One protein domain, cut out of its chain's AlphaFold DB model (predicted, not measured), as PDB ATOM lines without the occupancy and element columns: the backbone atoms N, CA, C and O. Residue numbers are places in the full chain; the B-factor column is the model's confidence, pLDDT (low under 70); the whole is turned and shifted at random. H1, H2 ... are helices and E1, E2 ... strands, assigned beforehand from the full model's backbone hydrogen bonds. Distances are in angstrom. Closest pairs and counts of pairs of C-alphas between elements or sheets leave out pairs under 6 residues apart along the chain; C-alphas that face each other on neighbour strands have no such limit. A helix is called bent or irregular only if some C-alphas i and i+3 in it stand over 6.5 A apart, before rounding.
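Overview. This is residues 13 to 164 of the 289 residues of an uncharacterized protein of Hydrogenophaga aromaticivorans (UniProt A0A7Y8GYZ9). Two long antiparallel strands, E3 and E5, make a twisted ribbon; at one end E1, E2 and E6 widen it into a sheet with H1 over one face, and at the other it runs out as an arm to a small head with E4 and H2. The 152 printed residues hold two named helices and six named strands, in the order H1 E1 E2 E3 E4 H2 E5 E6, of mixed class. The antiparallel sheet is branched at E3. The whole is loose, with a radius of gyration of the C-alphas of 19.1 A, a rod of 62 by 30 by 24 A.

Along the chain. H1, residues 16 to 35, begins at C-alpha 16 (447.271, 12.544, 701.485) and spans 29.4 A; it is irregular, C-alphas 17 and 20 being 7.7 A apart. E1 is residues 39 to 42 and E2 76 to 80. E3, residues 83 to 101, spans 51.1 A and bends by 62 degrees at 97. E4 is 104 to 107 and H2 113 to 118. E5, 125 to 141, spans 40.2 A and bends by 71 degrees at 138. E6, 151 to 155, ends at C-alpha 155 (446.338, 13.675, 720.505).

Arrangement. E1 to E4 form a meander, each strand the antiparallel neighbour of the one before: N 41 and O 77 are 2.9 A apart, N 85 and O 78 2.8 A, N 99 and O 106 2.8 A. E5 lies on the other side of E3 from E2 and E4, with N 90 and O 137 at 2.9 A. E5 and E6 form a hairpin, with N 152 and O 140 at 2.8 A. H1 is on the sheet at a height of 8.1 A, along the strands, at 15 degrees to E3 on the local plane; its closest C-alphas to E3 are Val 22 and Phe 89, 7.2 A. H2 is only just not on the sheet, with 4 pairs of C-alphas within 10 A. Every O i to N i+4 pair is within hydrogen-bond range in H2, and 14 of 16 in H1.

Size, cuts and confidence. The C-alphas farthest apart, of Gly 81 and Gly 121, are 62.3 A apart. The printed part has no cut. The link E1 to E2 is long, 33 residues; residues 60 to 65 stand free. Residues 45 to 48, 63 to 65 and 159 to 163 have pLDDT under 70.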
ATOM      1  N   VAL A  13     439.906  14.567 708.547       95.31
ATOM      2  CA  VAL A  13     440.627  15.735 708.023       95.31
ATOM      3  C   VAL A  13     442.121  15.459 708.050       95.31
ATOM      4  O   VAL A  13     442.764  15.591 709.080       95.31
ATOM      5  N   THR A  14     442.699  15.078 706.918       95.06
ATOM      6  CA  THR A  14     444.093  14.614 706.868       95.06
ATOM      7  C   THR A  14     444.793  15.056 705.586       95.06
ATOM      8  O   THR A  14     444.139  15.508 704.639       95.06
ATOM      9  N   SER A  15     446.121  15.023 705.555       94.38
ATOM     10  CA  SER A  15     446.905  15.075 704.323       94.38
ATOM     11  C   SER A  15     446.807  13.753 703.558       94.38
ATOM     12  O   SER A  15     446.376  12.735 704.086       94.38
ATOM     13  N   GLU A  16     447.216  13.765 702.294       93.94
ATOM     14  CA  GLU A  16     447.271  12.544 701.485       93.94
ATOM     15  C   GLU A  16     448.178  11.478 702.117       93.94
ATOM     16  O   GLU A  16     447.801  10.315 702.195       93.94
ATOM     17  N   ALA A  17     449.320  11.898 702.672       93.00
ATOM     18  CA  ALA A  17     450.315  11.005 703.260       93.00
ATOM     19  C   ALA A  17     449.816  10.234 704.495       93.00
ATOM     20  O   ALA A  17     450.323   9.154 704.782       93.00
ATOM     21  N   GLN A  18     448.850  10.780 705.240       93.88
ATOM     22  CA  GLN A  18     448.339  10.175 706.476       93.88
ATOM     23  C   GLN A  18     446.961   9.516 706.309       93.88
ATOM     24  O   GLN A  18     446.410   8.997 707.283       93.88
ATOM     25  N   LEU A  19     446.408   9.495 705.089       94.75
ATOM     26  CA  LEU A  19     445.059   8.996 704.828       94.75
ATOM     27  C   LEU A  19     444.884   7.523 705.216       94.75
ATOM     28  O   LEU A  19     443.983   7.194 705.987       94.75
ATOM     29  N   ASP A  20     445.755   6.637 704.736       95.31
ATOM     30  CA  ASP A  20     445.632   5.202 705.022       95.31
ATOM     31  C   ASP A  20     445.787   4.912 706.516       95.31
ATOM     32  O   ASP A  20     445.036   4.126 707.098       95.31
ATOM     33  N   ARG A  21     446.716   5.620 707.168       92.88
ATOM     34  CA  ARG A  21     446.972   5.487 708.603       92.88
ATOM     35  C   ARG A  21     445.754   5.890 709.428       92.88
ATOM     36  O   ARG A  21     445.336   5.137 710.307       92.88
ATOM     37  N   VAL A  22     445.157   7.052 709.146       93.88
ATOM     38  CA  VAL A  22     444.006   7.538 709.919       93.88
ATOM     39  C   VAL A  22     442.765   6.673 709.694       93.88
ATOM     40  O   VAL A  22     442.011   6.434 710.637       93.88
ATOM     41  N   LEU A  23     442.573   6.138 708.482       95.06
ATOM     42  CA  LEU A  23     441.499   5.182 708.204       95.06
ATOM     43  C   LEU A  23     441.725   3.848 708.926       95.06
ATOM     44  O   LEU A  23     440.768   3.283 709.453       95.06
ATOM     45  N   GLY A  24     442.974   3.380 709.014       94.56
ATOM     46  CA  GLY A  24     443.341   2.196 709.793       94.56
ATOM     47  C   GLY A  24     442.988   2.340 711.275       94.56
ATOM     48  O   GLY A  24     442.318   1.473 711.839       94.56
ATOM     49  N   VAL A  25     443.350   3.474 711.884       92.75
ATOM     50  CA  VAL A  25     442.963   3.809 713.266       92.75
ATOM     51  C   VAL A  25     441.443   3.864 713.415       92.75
ATOM     52  O   VAL A  25     440.893   3.250 714.331       92.75
ATOM     53  N   ALA A  26     440.758   4.607 712.541       94.94
ATOM     54  CA  ALA A  26     439.311   4.772 712.624       94.94
ATOM     55  C   ALA A  26     438.600   3.415 712.547       94.94
ATOM     56  O   ALA A  26     437.740   3.118 713.373       94.94
ATOM     57  N   ASN A  27     439.026   2.552 711.621       96.06
ATOM     58  CA  ASN A  27     438.494   1.204 711.476       96.06
ATOM     59  C   ASN A  27     438.739   0.335 712.720       96.06
ATOM     60  O   ASN A  27     437.826  -0.366 713.161       96.06
ATOM     61  N   ALA A  28     439.935   0.400 713.316       95.00
ATOM     62  CA  ALA A  28     440.245  -0.324 714.549       95.00
ATOM     63  C   ALA A  28     439.348   0.128 715.714       95.00
ATOM     64  O   ALA A  28     438.775  -0.710 716.414       95.00
ATOM     65  N   LEU A  29     439.155   1.442 715.878       95.50
ATOM     66  CA  LEU A  29     438.263   1.990 716.899       95.50
ATOM     67  C   LEU A  29     436.808   1.571 716.666       95.50
ATOM     68  O   LEU A  29     436.147   1.106 717.592       95.50
ATOM     69  N   PHE A  30     436.302   1.700 715.438       96.62
ATOM     70  CA  PHE A  30     434.926   1.326 715.110       96.62
ATOM     71  C   PHE A  30     434.675  -0.165 715.320       96.62
ATOM     72  O   PHE A  30     433.632  -0.537 715.858       96.62
ATOM     73  N   SER A  31     435.642  -1.010 714.960       97.06
ATOM     74  CA  SER A  31     435.567  -2.453 715.191       97.06
ATOM     75  C   SER A  31     435.514  -2.773 716.685       97.06
ATOM     76  O   SER A  31     434.661  -3.547 717.110       97.06
ATOM     77  N   ALA A  32     436.355  -2.129 717.502       96.56
ATOM     78  CA  ALA A  32     436.361  -2.322 718.953       96.56
ATOM     79  C   ALA A  32     435.060  -1.843 719.624       96.56
ATOM     80  O   ALA A  32     434.517  -2.536 720.482       96.56
ATOM     81  N   LEU A  33     434.528  -0.692 719.202       96.75
ATOM     82  CA  LEU A  33     433.237  -0.172 719.672       96.75
ATOM     83  C   LEU A  33     432.085  -1.112 719.292       96.75
ATOM     84  O   LEU A  33     431.240  -1.423 720.128       96.75
ATOM     85  N   THR A  34     432.083  -1.608 718.055       96.69
ATOM     86  CA  THR A  34     431.053  -2.536 717.562       96.69
ATOM     87  C   THR A  34     431.122  -3.880 718.284       96.69
ATOM     88  O   THR A  34     430.086  -4.426 718.657       96.69
ATOM     89  N   ALA A  35     432.325  -4.388 718.569       97.25
ATOM     90  CA  ALA A  35     432.520  -5.609 719.352       97.25
ATOM     91  C   ALA A  35     431.987  -5.490 720.794       97.25
ATOM     92  O   ALA A  35     431.609  -6.492 721.397       97.25
ATOM     93  N   LYS A  36     431.916  -4.269 721.338       96.50
ATOM     94  CA  LYS A  36     431.284  -3.958 722.632       96.50
ATOM     95  C   LYS A  36     429.765  -3.754 722.545       96.50
ATOM     96  O   LYS A  36     429.131  -3.524 723.569       96.50
ATOM     97  N   GLY A  37     429.174  -3.857 721.353       96.62
ATOM     98  CA  GLY A  37     427.739  -3.677 721.118       96.62
ATOM     99  C   GLY A  37     427.311  -2.232 720.847       96.62
ATOM    100  O   GLY A  37     426.115  -1.969 720.724       96.62
ATOM    101  N   HIS A  38     428.254  -1.292 720.723       97.25
ATOM    102  CA  HIS A  38     427.945   0.092 720.360       97.25
ATOM    103  C   HIS A  38     427.749   0.236 718.855       97.25
ATOM    104  O   HIS A  38     428.316  -0.512 718.059       97.25
ATOM    105  N   ARG A  39     426.978   1.241 718.434       95.94
ATOM    106  CA  ARG A  39     426.708   1.485 717.012       95.94
ATOM    107  C   ARG A  39     427.467   2.709 716.525       95.94
ATOM    108  O   ARG A  39     427.263   3.797 717.048       95.94
ATOM    109  N   VAL A  40     428.256   2.567 715.464       95.69
ATOM    110  CA  VAL A  40     428.852   3.702 714.740       95.69
ATOM    111  C   VAL A  40     428.130   3.878 713.408       95.69
ATOM    112  O   VAL A  40     427.922   2.914 712.674       95.69
ATOM    113  N   ALA A  41     427.712   5.100 713.094       94.19
ATOM    114  CA  ALA A  41     427.035   5.418 711.842       94.19
ATOM    115  C   ALA A  41     427.298   6.866 711.423       94.19
ATOM    116  O   ALA A  41     427.681   7.708 712.231       94.19
ATOM    117  N   LEU A  42     427.028   7.187 710.159       92.94
ATOM    118  CA  LEU A  42     426.819   8.582 709.784       92.94
ATOM    119  C   LEU A  42     425.522   9.062 710.440       92.94
ATOM    120  O   LEU A  42     424.512   8.352 710.409       92.94
ATOM    121  N   GLY A  43     425.563  10.250 711.039       85.12
ATOM    122  CA  GLY A  43     424.438  10.842 711.749       85.12
ATOM    123  C   GLY A  43     423.171  10.869 710.897       85.12
ATOM    124  O   GLY A  43     423.211  10.912 709.663       85.12
ATOM    125  N   SER A  44     422.014  10.816 711.552       75.44
ATOM    126  CA  SER A  44     420.742  11.022 710.858       75.44
ATOM    127  C   SER A  44     420.628  12.470 710.360       75.44
ATOM    128  O   SER A  44     421.292  13.357 710.889       75.44
ATOM    129  N   LEU A  45     419.748  12.728 709.387       63.03
ATOM    130  CA  LEU A  45     419.367  14.074 708.914       63.03
ATOM    131  C   LEU A  45     418.659  14.928 709.995       63.03
ATOM    132  O   LEU A  45     417.907  15.842 709.667       63.03
ATOM    133  N   HIS A  46     418.838  14.622 711.281       59.41
ATOM    134  CA  HIS A  46     418.242  15.404 712.351       59.41
ATOM    135  C   HIS A  46     418.812  16.827 712.318       59.41
ATOM    136  O   HIS A  46     420.031  16.981 712.423       59.41
ATOM    137  N   PRO A  47     417.963  17.868 712.256       60.97
ATOM    138  CA  PRO A  47     418.404  19.263 712.173       60.97
ATOM    139  C   PRO A  47     419.182  19.736 713.412       60.97
ATOM    140  O   PRO A  47     419.750  20.823 713.410       60.97
ATOM    141  N   HIS A  48     419.218  18.924 714.469       69.50
ATOM    142  CA  HIS A  48     419.897  19.231 715.722       69.50
ATOM    143  C   HIS A  48     421.283  18.589 715.852       69.50
ATOM    144  O   HIS A  48     421.984  18.920 716.798       69.50
ATOM    145  N   MET A  49     421.702  17.706 714.931       81.88
ATOM    146  CA  MET A  49     423.039  17.095 714.967       81.88
ATOM    147  C   MET A  49     424.041  17.919 714.152       81.88
ATOM    148  O   MET A  49     424.105  17.811 712.929       81.88
ATOM    149  N   GLY A  50     424.830  18.739 714.841       85.06
ATOM    150  CA  GLY A  50     425.896  19.551 714.263       85.06
ATOM    151  C   GLY A  50     427.277  18.947 714.493       85.06
ATOM    152  O   GLY A  50     427.538  18.318 715.516       85.06
ATOM    153  N   ARG A  51     428.188  19.172 713.544       89.50
ATOM    154  CA  ARG A  51     429.617  18.911 713.737       89.50
ATOM    155  C   ARG A  51     430.217  20.004 714.619       89.50
ATOM    156  O   ARG A  51     430.046  21.185 714.316       89.50
ATOM    157  N   MET A  52     430.943  19.630 715.671       90.12
ATOM    158  CA  MET A  52     431.704  20.602 716.458       90.12
ATOM    159  C   MET A  52     432.886  21.138 715.645       90.12
ATOM    160  O   MET A  52     433.507  20.406 714.876       90.12
ATOM    161  N   GLU A  53     433.206  22.418 715.821       89.25
ATOM    162  CA  GLU A  53     434.366  23.040 715.188       89.25
ATOM    163  C   GLU A  53     435.657  22.261 715.498       89.25
ATOM    164  O   GLU A  53     435.856  21.751 716.606       89.25
ATOM    165  N   VAL A  54     436.521  22.133 714.490       89.62
ATOM    166  CA  VAL A  54     437.764  21.360 714.575       89.62
ATOM    167  C   VAL A  54     438.936  22.312 714.437       89.62
ATOM    168  O   VAL A  54     439.224  22.813 713.349       89.62
ATOM    169  N   ASN A  55     439.644  22.516 715.542       89.44
ATOM    170  CA  ASN A  55     440.921  23.208 715.524       89.44
ATOM    171  C   ASN A  55     442.039  22.187 715.282       89.44
ATOM    172  O   ASN A  55     442.428  21.454 716.195       89.44
ATOM    173  N   VAL A  56     442.535  22.146 714.043       89.94
ATOM    174  CA  VAL A  56     443.599  21.219 713.635       89.94
ATOM    175  C   VAL A  56     444.969  21.581 714.200       89.94
ATOM    176  O   VAL A  56     445.870  20.759 714.138       89.94
ATOM    177  N   ARG A  57     445.162  22.765 714.787       88.25
ATOM    178  CA  ARG A  57     446.463  23.139 715.357       88.25
ATOM    179  C   ARG A  57     446.782  22.265 716.559       88.25
ATOM    180  O   ARG A  57     445.958  22.136 717.466       88.25
ATOM    181  N   GLU A  58     448.002  21.744 716.594       85.19
ATOM    182  CA  GLU A  58     448.498  21.022 717.766       85.19
ATOM    183  C   GLU A  58     448.462  21.919 719.012       85.19
ATOM    184  O   GLU A  58     447.921  21.538 720.049       85.19
ATOM    185  N   VAL A  59     448.959  23.153 718.878       82.69
ATOM    186  CA  VAL A  59     448.924  24.173 719.929       82.69
ATOM    187  C   VAL A  59     447.907  25.258 719.547       82.69
ATOM    188  O   VAL A  59     448.160  26.051 718.634       82.69
ATOM    189  N   PRO A  60     446.744  25.332 720.220       76.25
ATOM    190  CA  PRO A  60     445.749  26.357 719.936       76.25
ATOM    191  C   PRO A  60     446.277  27.760 720.264       76.25
ATOM    192  O   PRO A  60     446.701  28.031 721.385       76.25
ATOM    193  N   LYS A  61     446.188  28.684 719.304       74.75
ATOM    194  CA  LYS A  61     446.484  30.108 719.515       74.75
ATOM    195  C   LYS A  61     445.210  30.889 719.820       74.75
ATOM    196  O   LYS A  61     444.206  30.748 719.121       74.75
ATOM    197  N   LYS A  62     445.258  31.742 720.848       71.50
ATOM    198  CA  LYS A  62     444.152  32.634 721.222       71.50
ATOM    199  C   LYS A  62     443.967  33.730 720.158       71.50
ATOM    200  O   LYS A  62     444.950  34.244 719.633       71.50
ATOM    201  N   ASN A  63     442.716  34.109 719.882       66.69
ATOM    202  CA  ASN A  63     442.334  35.242 719.019       66.69
ATOM    203  C   ASN A  63     442.825  35.180 717.561       66.69
ATOM    204  O   ASN A  63     442.941  36.215 716.908       66.69
ATOM    205  N   GLN A  64     443.092  33.990 717.028       67.50
ATOM    206  CA  GLN A  64     443.399  33.831 715.610       67.50
ATOM    207  C   GLN A  64     442.252  33.149 714.885       67.50
ATOM    208  O   GLN A  64     441.861  32.036 715.236       67.50
ATOM    209  N   TYR A  65     441.771  33.812 713.832       69.00
ATOM    210  CA  TYR A  65     440.890  33.192 712.856       69.00
ATOM    211  C   TYR A  65     441.581  31.945 712.295       69.00
ATOM    212  O   TYR A  65     442.759  31.983 711.927       69.00
ATOM    213  N   HIS A  66     440.864  30.830 712.279       70.00
ATOM    214  CA  HIS A  66     441.311  29.615 711.621       70.00
ATOM    215  C   HIS A  66     440.365  29.338 710.461       70.00
ATOM    216  O   HIS A  66     439.165  29.599 710.535       70.00
ATOM    217  N   GLN A  67     440.931  28.874 709.352       73.06
ATOM    218  CA  GLN A  67     440.143  28.549 708.173       73.06
ATOM    219  C   GLN A  67     439.328  27.285 708.460       73.06
ATOM    220  O   GLN A  67     439.892  26.316 708.981       73.06
ATOM    221  N   PRO A  68     438.033  27.253 708.100       82.25
ATOM    222  CA  PRO A  68     437.237  26.055 708.271       82.25
ATOM    223  C   PRO A  68     437.846  24.916 707.451       82.25
ATOM    224  O   PRO A  68     438.165  25.056 706.262       82.25
ATOM    225  N   VAL A  69     438.025  23.773 708.104       90.38
ATOM    226  CA  VAL A  69     438.451  22.544 707.438       90.38
ATOM    227  C   VAL A  69     437.277  21.900 706.716       90.38
ATOM    228  O   VAL A  69     436.113  22.152 707.034       90.38
ATOM    229  N   TRP A  70     437.587  21.050 705.740       93.12
ATOM    230  CA  TRP A  70     436.570  20.239 705.083       93.12
ATOM    231  C   TRP A  70     435.771  19.430 706.119       93.12
ATOM    232  O   TRP A  70     436.300  19.028 707.161       93.12
ATOM    233  N   ALA A  71     434.486  19.230 705.833       91.44
ATOM    234  CA  ALA A  71     433.562  18.486 706.672       91.44
ATOM    235  C   ALA A  71     432.639  17.624 705.796       91.44
ATOM    236  O   ALA A  71     432.227  18.092 704.722       91.44
ATOM    237  N   PRO A  72     432.282  16.410 706.252       92.56
ATOM    238  CA  PRO A  72     431.217  15.637 705.628       92.56
ATOM    239  C   PRO A  72     429.857  16.313 705.851       92.56
ATOM    240  O   PRO A  72     429.683  17.088 706.792       92.56
ATOM    241  N   ASP A  73     428.870  15.975 705.021       90.50
ATOM    242  CA  ASP A  73     427.498  16.492 705.173       90.50
ATOM    243  C   ASP A  73     426.799  15.919 706.410       90.50
ATOM    244  O   ASP A  73     425.835  16.495 706.913       90.50
ATOM    245  N   ARG A  74     427.269  14.766 706.901       90.88
ATOM    246  CA  ARG A  74     426.765  14.130 708.118       90.88
ATOM    247  C   ARG A  74     427.925  13.794 709.047       90.88
ATOM    248  O   ARG A  74     428.890  13.182 708.582       90.88
ATOM    249  N   PRO A  75     427.845  14.143 710.343       93.06
ATOM    250  CA  PRO A  75     428.897  13.801 711.289       93.06
ATOM    251  C   PRO A  75     428.993  12.282 711.441       93.06
ATOM    252  O   PRO A  75     428.004  11.565 711.285       93.06
ATOM    253  N   THR A  76     430.177  11.778 711.777       95.44
ATOM    254  CA  THR A  76     430.303  10.390 712.240       95.44
ATOM    255  C   THR A  76     429.858  10.337 713.691       95.44
ATOM    256  O   THR A  76     430.362  11.101 714.506       95.44
ATOM    257  N   VAL A  77     428.896   9.478 714.011       95.50
ATOM    258  CA  VAL A  77     428.274   9.405 715.335       95.50
ATOM    259  C   VAL A  77     428.400   7.991 715.886       95.50
ATOM    260  O   VAL A  77     427.994   7.015 715.256       95.50
ATOM    261  N   LEU A  78     428.954   7.903 717.087       96.25
ATOM    262  CA  LEU A  78     428.914   6.750 717.969       96.25
ATOM    263  C   LEU A  78     427.671   6.842 718.857       96.25
ATOM    264  O   LEU A  78     427.420   7.869 719.479       96.25
ATOM    265  N   TYR A  79     426.924   5.753 718.951       95.50
ATOM    266  CA  TYR A  79     425.814   5.579 719.872       95.50
ATOM    267  C   TYR A  79     426.205   4.577 720.954       95.50
ATOM    268  O   TYR A  79     426.394   3.393 720.661       95.50
ATOM    269  N   ILE A  80     426.297   5.061 722.193       96.06
ATOM    270  CA  ILE A  80     426.406   4.226 723.394       96.06
ATOM    271  C   ILE A  80     425.015   4.184 724.027       96.06
ATOM    272  O   ILE A  80     424.555   5.155 724.633       96.06
ATOM    273  N   GLY A  81     424.287   3.089 723.792       92.12
ATOM    274  CA  GLY A  81     422.845   3.047 724.036       92.12
ATOM    275  C   GLY A  81     422.119   4.119 723.210       92.12
ATOM    276  O   GLY A  81     422.210   4.130 721.983       92.12
ATOM    277  N   ALA A  82     421.418   5.036 723.880       90.50
ATOM    278  CA  ALA A  82     420.742   6.167 723.238       90.50
ATOM    279  C   ALA A  82     421.614   7.433 723.126       90.50
ATOM    280  O   ALA A  82     421.194   8.393 722.482       90.50
ATOM    281  N   MET A  83     422.801   7.460 723.745       93.44
ATOM    282  CA  MET A  83     423.647   8.652 723.808       93.44
ATOM    283  C   MET A  83     424.438   8.841 722.503       93.44
ATOM    284  O   MET A  83     425.275   7.987 722.197       93.44
ATOM    285  N   PRO A  84     424.227   9.937 721.743       94.12
ATOM    286  CA  PRO A  84     425.013  10.227 720.553       94.12
ATOM    287  C   PRO A  84     426.312  10.964 720.908       94.12
ATOM    288  O   PRO A  84     426.299  11.982 721.599       94.12
ATOM    289  N   ILE A  85     427.429  10.493 720.363       95.50
ATOM    290  CA  ILE A  85     428.757  11.097 720.476       95.50
ATOM    291  C   ILE A  85     429.308  11.283 719.062       95.50
ATOM    292  O   ILE A  85     429.529  10.317 718.338       95.50
ATOM    293  N   GLY A  86     429.520  12.529 718.649       95.44
ATOM    294  CA  GLY A  86     430.176  12.852 717.390       95.44
ATOM    295  C   GLY A  86     431.668  12.542 717.466       95.44
ATOM    296  O   GLY A  86     432.296  12.801 718.489       95.44
ATOM    297  N   LEU A  87     432.228  11.991 716.393       96.69
ATOM    298  CA  LEU A  87     433.639  11.647 716.261       96.69
ATOM    299  C   LEU A  87     434.226  12.356 715.042       96.69
ATOM    300  O   LEU A  87     433.652  12.297 713.955       96.69
ATOM    301  N   THR A  88     435.391  12.973 715.220       96.38
ATOM    302  CA  THR A  88     436.184  13.548 714.132       96.38
ATOM    303  C   THR A  88     437.636  13.131 714.282       96.38
ATOM    304  O   THR A  88     438.257  13.390 715.315       96.38
ATOM    305  N   PHE A  89     438.189  12.522 713.241       95.75
ATOM    306  CA  PHE A  89     439.613  12.229 713.149       95.75
ATOM    307  C   PHE A  89     440.288  13.315 712.334       95.75
ATOM    308  O   PHE A  89     439.788  13.718 711.283       95.75
ATOM    309  N   TYR A  90     441.438  13.788 712.783       94.88
ATOM    310  CA  TYR A  90     442.192  14.750 712.005       94.88
ATOM    311  C   TYR A  90     443.689  14.636 712.230       94.88
ATOM    312  O   TYR A  90     444.153  14.248 713.293       94.88
ATOM    313  N   GLU A  91     444.451  14.990 711.207       94.62
ATOM    314  CA  GLU A  91     445.873  15.246 711.328       94.62
ATOM    315  C   GLU A  91     446.072  16.660 711.871       94.62
ATOM    316  O   GLU A  91     445.471  17.626 711.389       94.62
ATOM    317  N   MET A  92     446.910  16.784 712.893       93.44
ATOM    318  CA  MET A  92     447.246  18.063 713.485       93.44
ATOM    319  C   MET A  92     448.204  18.845 712.594       93.44
ATOM    320  O   MET A  92     449.044  18.271 711.897       93.44
ATOM    321  N   THR A  93     448.125  20.168 712.656       91.50
ATOM    322  CA  THR A  93     449.054  21.078 711.993       91.50
ATOM    323  C   THR A  93     450.039  21.674 712.982       91.50
ATOM    324  O   THR A  93     449.682  22.004 714.116       91.50
ATOM    325  N   GLU A  94     451.256  21.885 712.509       89.88
ATOM    326  CA  GLU A  94     452.319  22.594 713.211       89.88
ATOM    327  C   GLU A  94     452.720  23.853 712.433       89.88
ATOM    328  O   GLU A  94     452.530  23.952 711.218       89.88
ATOM    329  N   ASP A  95     453.276  24.824 713.148       89.00
ATOM    330  CA  ASP A  95     453.845  26.025 712.553       89.00
ATOM    331  C   ASP A  95     455.264  25.740 712.064       89.00
ATOM    332  O   ASP A  95     456.178  25.536 712.863       89.00
ATOM    333  N   VAL A  96     455.467  25.772 710.750       88.12
ATOM    334  CA  VAL A  96     456.766  25.503 710.133       88.12
ATOM    335  C   VAL A  96     457.312  26.766 709.487       88.12
ATOM    336  O   VAL A  96     456.648  27.407 708.662       88.12
ATOM    337  N   GLU A  97     458.556  27.116 709.827       91.25
ATOM    338  CA  GLU A  97     459.287  28.152 709.101       91.25
ATOM    339  C   GLU A  97     459.449  27.706 707.644       91.25
ATOM    340  O   GLU A  97     460.024  26.658 707.344       91.25
ATOM    341  N   SER A  98     458.904  28.506 706.737       91.12
ATOM    342  CA  SER A  98     458.886  28.244 705.307       91.12
ATOM    343  C   SER A  98     459.495  29.421 704.561       91.12
ATOM    344  O   SER A  98     459.277  30.582 704.905       91.12
ATOM    345  N   VAL A  99     460.249  29.127 703.509       91.25
ATOM    346  CA  VAL A  99     460.800  30.133 702.603       91.25
ATOM    347  C   VAL A  99     459.916  30.209 701.373       91.25
ATOM    348  O   VAL A  99     459.609  29.190 700.754       91.25
ATOM    349  N   TYR A 100     459.506  31.421 701.011       88.75
ATOM    350  CA  TYR A 100     458.876  31.662 699.725       88.75
ATOM    351  C   TYR A 100     459.945  31.751 698.636       88.75
ATOM    352  O   TYR A 100     460.819  32.619 698.668       88.75
ATOM    353  N   ALA A 101     459.888  30.849 697.663       86.38
ATOM    354  CA  ALA A 101     460.767  30.857 696.507       86.38
ATOM    355  C   ALA A 101     460.001  30.386 695.270       86.38
ATOM    356  O   ALA A 101     459.196  29.465 695.345       86.38
ATOM    357  N   ASN A 102     460.256  31.010 694.120       82.62
ATOM    358  CA  ASN A 102     459.704  30.585 692.828       82.62
ATOM    359  C   ASN A 102     458.172  30.386 692.836       82.62
ATOM    360  O   ASN A 102     457.664  29.407 692.296       82.62
ATOM    361  N   GLY A 103     457.428  31.282 693.493       83.88
ATOM    362  CA  GLY A 103     455.963  31.207 693.535       83.88
ATOM    363  C   GLY A 103     455.379  30.229 694.562       83.88
ATOM    364  O   GLY A 103     454.162  30.127 694.662       83.88
ATOM    365  N   THR A 104     456.212  29.511 695.323       87.69
ATOM    366  CA  THR A 104     455.777  28.441 696.239       87.69
ATOM    367  C   THR A 104     456.473  28.547 697.599       87.69
ATOM    368  O   THR A 104     457.533  29.156 697.733       87.69
ATOM    369  N   TYR A 105     455.862  27.970 698.636       87.75
ATOM    370  CA  TYR A 105     456.454  27.876 699.969       87.75
ATOM    371  C   TYR A 105     457.151  26.533 700.158       87.75
ATOM    372  O   TYR A 105     456.537  25.487 699.965       87.75
ATOM    373  N   PHE A 106     458.406  26.579 700.594       87.56
ATOM    374  CA  PHE A 106     459.195  25.400 700.927       87.56
ATOM    375  C   PHE A 106     459.514  25.388 702.423       87.56
ATOM    376  O   PHE A 106     460.067  26.374 702.921       87.56
ATOM    377  N   PRO A 107     459.206  24.304 703.151       89.50
ATOM    378  CA  PRO A 107     459.593  24.172 704.550       89.50
ATOM    379  C   PRO A 107     461.114  24.223 704.683       89.50
ATOM    380  O   PRO A 107     461.824  23.499 703.990       89.50
ATOM    381  N   VAL A 108     461.643  25.041 705.596       87.31
ATOM    382  CA  VAL A 108     463.101  25.198 705.769       87.31
ATOM    383  C   VAL A 108     463.777  23.871 706.119       87.31
ATOM    384  O   VAL A 108     464.902  23.607 705.679       87.31
ATOM    385  N   ARG A 109     463.074  23.016 706.871       85.38
ATOM    386  CA  ARG A 109     463.536  21.672 707.235       85.38
ATOM    387  C   ARG A 109     463.763  20.758 706.027       85.38
ATOM    388  O   ARG A 109     464.714  19.986 706.063       85.38
ATOM    389  N   ASP A 110     462.999  20.937 704.952       86.38
ATOM    390  CA  ASP A 110     463.055  20.095 703.748       86.38
ATOM    391  C   ASP A 110     464.040  20.637 702.695       86.38
ATOM    392  O   ASP A 110     464.347  19.963 701.713       86.38
ATOM    393  N   LEU A 111     464.564  21.854 702.887       87.44
ATOM    394  CA  LEU A 111     465.542  22.455 701.980       87.44
ATOM    395  C   LEU A 111     466.934  21.839 702.152       87.44
ATOM    396  O   LEU A 111     467.472  21.801 703.264       87.44
ATOM    397  N   THR A 112     467.574  21.489 701.035       89.19
ATOM    398  CA  THR A 112     468.990  21.096 701.006       89.19
ATOM    399  C   THR A 112     469.907  22.272 701.353       89.19
ATOM    400  O   THR A 112     469.524  23.441 701.251       89.19
ATOM    401  N   ALA A 113     471.157  21.995 701.735       86.62
ATOM    402  CA  ALA A 113     472.135  23.045 702.044       86.62
ATOM    403  C   ALA A 113     472.350  24.022 700.869       86.62
ATOM    404  O   ALA A 113     472.481  25.229 701.076       86.62
ATOM    405  N   GLU A 114     472.329  23.515 699.636       86.81
ATOM    406  CA  GLU A 114     472.437  24.321 698.417       86.81
ATOM    407  C   GLU A 114     471.205  25.205 698.205       86.81
ATOM    408  O   GLU A 114     471.337  26.402 697.948       86.81
ATOM    409  N   GLN A 115     470.003  24.650 698.382       85.88
ATOM    410  CA  GLN A 115     468.758  25.411 698.278       85.88
ATOM    411  C   GLN A 115     468.673  26.501 699.348       85.88
ATOM    412  O   GLN A 115     468.304  27.631 699.038       85.88
ATOM    413  N   ARG A 116     469.091  26.208 700.587       83.69
ATOM    414  CA  ARG A 116     469.155  27.202 701.670       83.69
ATOM    415  C   ARG A 116     470.082  28.362 701.329       83.69
ATOM    416  O   ARG A 116     469.731  29.493 701.630       83.69
ATOM    417  N   ARG A 117     471.229  28.106 700.688       84.75
ATOM    418  CA  ARG A 117     472.143  29.165 700.219       84.75
ATOM    419  C   ARG A 117     471.534  29.969 699.072       84.75
ATOM    420  O   ARG A 117     471.642  31.192 699.067       84.75
ATOM    421  N   ARG A 118     470.868  29.296 698.130       84.56
ATOM    422  CA  ARG A 118     470.219  29.927 696.972       84.56
ATOM    423  C   ARG A 118     469.048  30.825 697.376       84.56
ATOM    424  O   ARG A 118     468.871  31.889 696.792       84.56
ATOM    425  N   PHE A 119     468.272  30.430 698.383       84.94
ATOM    426  CA  PHE A 119     467.077  31.153 698.823       84.94
ATOM    427  C   PHE A 119     467.363  32.201 699.914       84.94
ATOM    428  O   PHE A 119     466.662  32.271 700.920       84.94
ATOM    429  N   THR A 120     468.403  33.018 699.715       79.06
ATOM    430  CA  THR A 120     468.815  34.102 700.636       79.06
ATOM    431  C   THR A 120     468.655  35.509 700.054       79.06
ATOM    432  O   THR A 120     468.750  36.488 700.789       79.06
ATOM    433  N   GLY A 121     468.415  35.627 698.744       80.50
ATOM    434  CA  GLY A 121     468.236  36.914 698.070       80.50
ATOM    435  C   GLY A 121     466.918  37.625 698.420       80.50
ATOM    436  O   GLY A 121     465.990  36.990 698.913       80.50
ATOM    437  N   PRO A 122     466.786  38.925 698.093       78.88
ATOM    438  CA  PRO A 122     465.654  39.774 698.496       78.88
ATOM    439  C   PRO A 122     464.288  39.343 697.933       78.88
ATOM    440  O   PRO A 122     463.251  39.719 698.465       78.88
ATOM    441  N   GLN A 123     464.277  38.532 696.873       81.75
ATOM    442  CA  GLN A 123     463.067  37.924 696.302       81.75
ATOM    443  C   GLN A 123     462.524  36.739 697.126       81.75
ATOM    444  O   GLN A 123     461.450  36.218 696.826       81.75
ATOM    445  N   HIS A 124     463.276  36.291 698.135       86.31
ATOM    446  CA  HIS A 124     462.919  35.204 699.035       86.31
ATOM    447  C   HIS A 124     462.707  35.767 700.434       86.31
ATOM    448  O   HIS A 124     463.563  36.463 700.971       86.31
ATOM    449  N   TRP A 125     461.582  35.436 701.055       87.31
ATOM    450  CA  TRP A 125     461.338  35.801 702.445       87.31
ATOM    451  C   TRP A 125     460.865  34.597 703.236       87.31
ATOM    452  O   TRP A 125     460.231  33.672 702.717       87.31
ATOM    453  N   LYS A 126     461.194  34.622 704.522       88.69
ATOM    454  CA  LYS A 126     460.746  33.628 705.484       88.69
ATOM    455  C   LYS A 126     459.377  34.012 706.016       88.69
ATOM    456  O   LYS A 126     459.078  35.183 706.244       88.69
ATOM    457  N   THR A 127     458.540  33.015 706.217       90.56
ATOM    458  CA  THR A 127     457.243  33.168 706.862       90.56
ATOM    459  C   THR A 127     456.887  31.875 707.574       90.56
ATOM    460  O   THR A 127     457.371  30.802 707.218       90.56
ATOM    461  N   THR A 128     456.029  31.957 708.576       89.00
ATOM    462  CA  THR A 128     455.502  30.774 709.250       89.00
ATOM    463  C   THR A 128     454.269  30.286 708.499       89.00
ATOM    464  O   THR A 128     453.343  31.060 708.247       89.00
ATOM    465  N   LYS A 129     454.255  29.006 708.122       86.88
ATOM    466  CA  LYS A 129     453.101  28.347 707.503       86.88
ATOM    467  C   LYS A 129     452.622  27.202 708.378       86.88
ATOM    468  O   LYS A 129     453.429  26.458 708.918       86.88
ATOM    469  N   GLU A 130     451.308  27.050 708.463       87.88
ATOM    470  CA  GLU A 130     450.680  25.892 709.092       87.88
ATOM    471  C   GLU A 130     450.732  24.714 708.119       87.88
ATOM    472  O   GLU A 130     450.129  24.767 707.043       87.88
ATOM    473  N   LEU A 131     451.463  23.664 708.485       88.62
ATOM    474  CA  LEU A 131     451.607  22.457 707.676       88.62
ATOM    475  C   LEU A 131     451.135  21.223 708.450       88.62
ATOM    476  O   LEU A 131     451.197  21.221 709.680       88.62
ATOM    477  N   PRO A 132     450.648  20.175 707.759       90.62
ATOM    478  CA  PRO A 132     450.327  18.902 708.396       90.62
ATOM    479  C   PRO A 132     451.568  18.326 709.093       90.62
ATOM    480  O   PRO A 132     452.653  18.304 708.511       90.62
ATOM    481  N   SER A 133     451.412  17.915 710.350       89.31
ATOM    482  CA  SER A 133     452.522  17.480 711.209       89.31
ATOM    483  C   SER A 133     452.772  15.969 711.186       89.31
ATOM    484  O   SER A 133     453.675  15.491 711.865       89.31
ATOM    485  N   GLY A 134     451.939  15.189 710.492       89.56
ATOM    486  CA  GLY A 134     451.943  13.726 710.548       89.56
ATOM    487  C   GLY A 134     451.268  13.131 711.790       89.56
ATOM    488  O   GLY A 134     450.942  11.945 711.792       89.56
ATOM    489  N   ARG A 135     451.025  13.937 712.833       91.00
ATOM    490  CA  ARG A 135     450.416  13.489 714.090       91.00
ATOM    491  C   ARG A 135     448.901  13.525 714.028       91.00
ATOM    492  O   ARG A 135     448.313  14.522 713.615       91.00
ATOM    493  N   LEU A 136     448.262  12.456 714.473       92.81
ATOM    494  CA  LEU A 136     446.814  12.297 714.460       92.81
ATOM    495  C   LEU A 136     446.168  12.797 715.761       92.81
ATOM    496  O   LEU A 136     446.788  12.865 716.823       92.81
ATOM    497  N   CYS A 137     444.885  13.127 715.678       93.56
ATOM    498  CA  CYS A 137     444.030  13.446 716.806       93.56
ATOM    499  C   CYS A 137     442.617  12.903 716.570       93.56
ATOM    500  O   CYS A 137     442.062  13.023 715.477       93.56
ATOM    501  N   LEU A 138     442.016  12.349 717.621       95.06
ATOM    502  CA  LEU A 138     440.587  12.060 717.690       95.06
ATOM    503  C   LEU A 138     439.908  13.104 718.576       95.06
ATOM    504  O   LEU A 138     440.333  13.341 719.706       95.06
ATOM    505  N   GLN A 139     438.819  13.685 718.085       95.25
ATOM    506  CA  GLN A 139     437.914  14.533 718.848       95.25
ATOM    507  C   GLN A 139     436.560  13.840 718.986       95.25
ATOM    508  O   GLN A 139     435.911  13.546 717.985       95.25
ATOM    509  N   ALA A 140     436.128  13.618 720.228       96.19
ATOM    510  CA  ALA A 140     434.755  13.245 720.550       96.19
ATOM    511  C   ALA A 140     434.003  14.459 721.089       96.19
ATOM    512  O   ALA A 140     434.572  15.245 721.844       96.19
ATOM    513  N   TYR A 141     432.740  14.622 720.714       95.56
ATOM    514  CA  TYR A 141     431.922  15.764 721.117       95.56
ATOM    515  C   TYR A 141     430.445  15.400 721.190       95.56
ATOM    516  O   TYR A 141     430.018  14.382 720.646       95.56
ATOM    517  N   TYR A 142     429.648  16.240 721.841       93.94
ATOM    518  CA  TYR A 142     428.200  16.072 721.841       93.94
ATOM    519  C   TYR A 142     427.587  16.746 720.604       93.94
ATOM    520  O   TYR A 142     427.705  17.963 720.465       93.94
ATOM    521  N   PRO A 143     426.945  16.000 719.685       91.06
ATOM    522  CA  PRO A 143     426.522  16.558 718.405       91.06
ATOM    523  C   PRO A 143     425.169  17.278 718.476       91.06
ATOM    524  O   PRO A 143     424.846  18.020 717.559       91.06
ATOM    525  N   SER A 144     424.357  17.059 719.519       84.38
ATOM    526  CA  SER A 144     422.911  17.350 719.457       84.38
ATOM    527  C   SER A 144     422.469  18.685 720.072       84.38
ATOM    528  O   SER A 144     421.303  19.052 719.952       84.38
ATOM    529  N   SER A 145     423.343  19.408 720.778       78.88
ATOM    530  CA  SER A 145     422.983  20.699 721.380       78.88
ATOM    531  C   SER A 145     424.170  21.642 721.441       78.88
ATOM    532  O   SER A 145     425.216  21.296 721.982       78.88
ATOM    533  N   SER A 146     423.971  22.877 720.985       77.25
ATOM    534  CA  SER A 146     424.945  23.961 721.138       77.25
ATOM    535  C   SER A 146     425.092  24.450 722.584       77.25
ATOM    536  O   SER A 146     426.072  25.125 722.904       77.25
ATOM    537  N   ARG A 147     424.135  24.123 723.468       83.12
ATOM    538  CA  ARG A 147     424.165  24.519 724.886       83.12
ATOM    539  C   ARG A 147     425.143  23.672 725.704       83.12
ATOM    540  O   ARG A 147     425.716  24.174 726.666       83.12
ATOM    541  N   VAL A 148     425.357  22.415 725.313       88.56
ATOM    542  CA  VAL A 148     426.278  21.492 725.989       88.56
ATOM    543  C   VAL A 148     427.596  21.465 725.221       88.56
ATOM    544  O   VAL A 148     427.715  20.815 724.187       88.56
ATOM    545  N   LYS A 149     428.602  22.182 725.728       89.06
ATOM    546  CA  LYS A 149     429.937  22.290 725.108       89.06
ATOM    547  C   LYS A 149     430.881  21.173 725.562       89.06
ATOM    548  O   LYS A 149     432.010  21.437 725.971       89.06
ATOM    549  N   TRP A 150     430.403  19.934 725.524       94.12
ATOM    550  CA  TRP A 150     431.197  18.777 725.921       94.12
ATOM    551  C   TRP A 150     432.045  18.263 724.757       94.12
ATOM    552  O   TRP A 150     431.527  18.023 723.660       94.12
ATOM    553  N   PHE A 151     433.337  18.057 725.013       94.19
ATOM    554  CA  PHE A 151     434.235  17.368 724.097       94.19
ATOM    555  C   PHE A 151     435.452  16.768 724.808       94.19
ATOM    556  O   PHE A 151     435.867  17.233 725.869       94.19
ATOM    557  N   LYS A 152     436.064  15.764 724.180       94.19
ATOM    558  CA  LYS A 152     437.341  15.161 724.578       94.19
ATOM    559  C   LYS A 152     438.255  15.027 723.368       94.19
ATOM    560  O   LYS A 152     437.785  14.828 722.247       94.19
ATOM    561  N   ARG A 153     439.565  15.158 723.592       93.00
ATOM    562  CA  ARG A 153     440.588  15.023 722.548       93.00
ATOM    563  C   ARG A 153     441.669  14.040 722.966       93.00
ATOM    564  O   ARG A 153     442.143  14.084 724.098       93.00
ATOM    565  N   TRP A 154     442.074  13.215 722.014       93.00
ATOM    566  CA  TRP A 154     443.166  12.257 722.118       93.00
ATOM    567  C   TRP A 154     444.170  12.601 721.027       93.00
ATOM    568  O   TRP A 154     443.859  12.438 719.852       93.00
ATOM    569  N   GLN A 155     445.325  13.138 721.416       90.88
ATOM    570  CA  GLN A 155     446.338  13.675 720.505       90.88
ATOM    571  C   GLN A 155     447.590  12.803 720.526       90.88
ATOM    572  O   GLN A 155     448.052  12.416 721.601       90.88
ATOM    573  N   GLU A 156     448.156  12.537 719.351       90.19
ATOM    574  CA  GLU A 156     449.526  12.040 719.249       90.19
ATOM    575  C   GLU A 156     450.515  13.071 719.770       90.19
ATOM    576  O   GLU A 156     450.389  14.269 719.524       90.19
ATOM    577  N   THR A 157     451.545  12.585 720.448       83.06
ATOM    578  CA  THR A 157     452.684  13.402 720.864       83.06
ATOM    579  C   THR A 157     453.955  12.798 720.276       83.06
ATOM    580  O   THR A 157     453.943  11.632 719.885       83.06
ATOM    581  N   PRO A 158     455.086  13.521 720.242       73.75
ATOM    582  CA  PRO A 158     456.350  12.966 719.745       73.75
ATOM    583  C   PRO A 158     456.809  11.676 720.449       73.75
ATOM    584  O   PRO A 158     457.651  10.961 719.922       73.75
ATOM    585  N   VAL A 159     456.278  11.394 721.643       67.19
ATOM    586  CA  VAL A 159     456.641  10.246 722.491       67.19
ATOM    587  C   VAL A 159     455.531   9.184 722.527       67.19
ATOM    588  O   VAL A 159     455.749   8.075 723.003       67.19
ATOM    589  N   SER A 160     454.335   9.498 722.022       65.62
ATOM    590  CA  SER A 160     453.176   8.605 722.050       65.62
ATOM    591  C   SER A 160     452.471   8.615 720.704       65.62
ATOM    592  O   SER A 160     451.875   9.625 720.318       65.62
ATOM    593  N   GLU A 161     452.453   7.457 720.053       67.56
ATOM    594  CA  GLU A 161     451.563   7.182 718.927       67.56
ATOM    595  C   GLU A 161     450.094   7.222 719.367       67.56
ATOM    596  O   GLU A 161     449.793   7.285 720.569       67.56
ATOM    597  N   LEU A 162     449.177   7.240 718.393       61.81
ATOM    598  CA  LEU A 162     447.757   7.460 718.611       61.81
ATOM    599  C   LEU A 162     447.171   6.248 719.328       61.81
ATOM    600  O   LEU A 162     446.718   5.287 718.720       61.81
ATOM    601  N   LEU A 163     447.237   6.372 720.648       64.25
ATOM    602  CA  LEU A 163     446.381   5.869 721.705       64.25
ATOM    603  C   LEU A 163     445.726   4.506 721.467       64.25
ATOM    604  O   LEU A 163     444.825   4.333 720.657       64.25
ATOM    605  N   ASP A 164     446.145   3.581 722.326       81.31
ATOM    606  CA  ASP A 164     445.462   2.371 722.773       81.31
ATOM    607  C   ASP A 164     443.927   2.444 722.612       81.31
ATOM    608  O   ASP A 164     443.213   3.077 723.400       81.31
TER     609      ASP A 164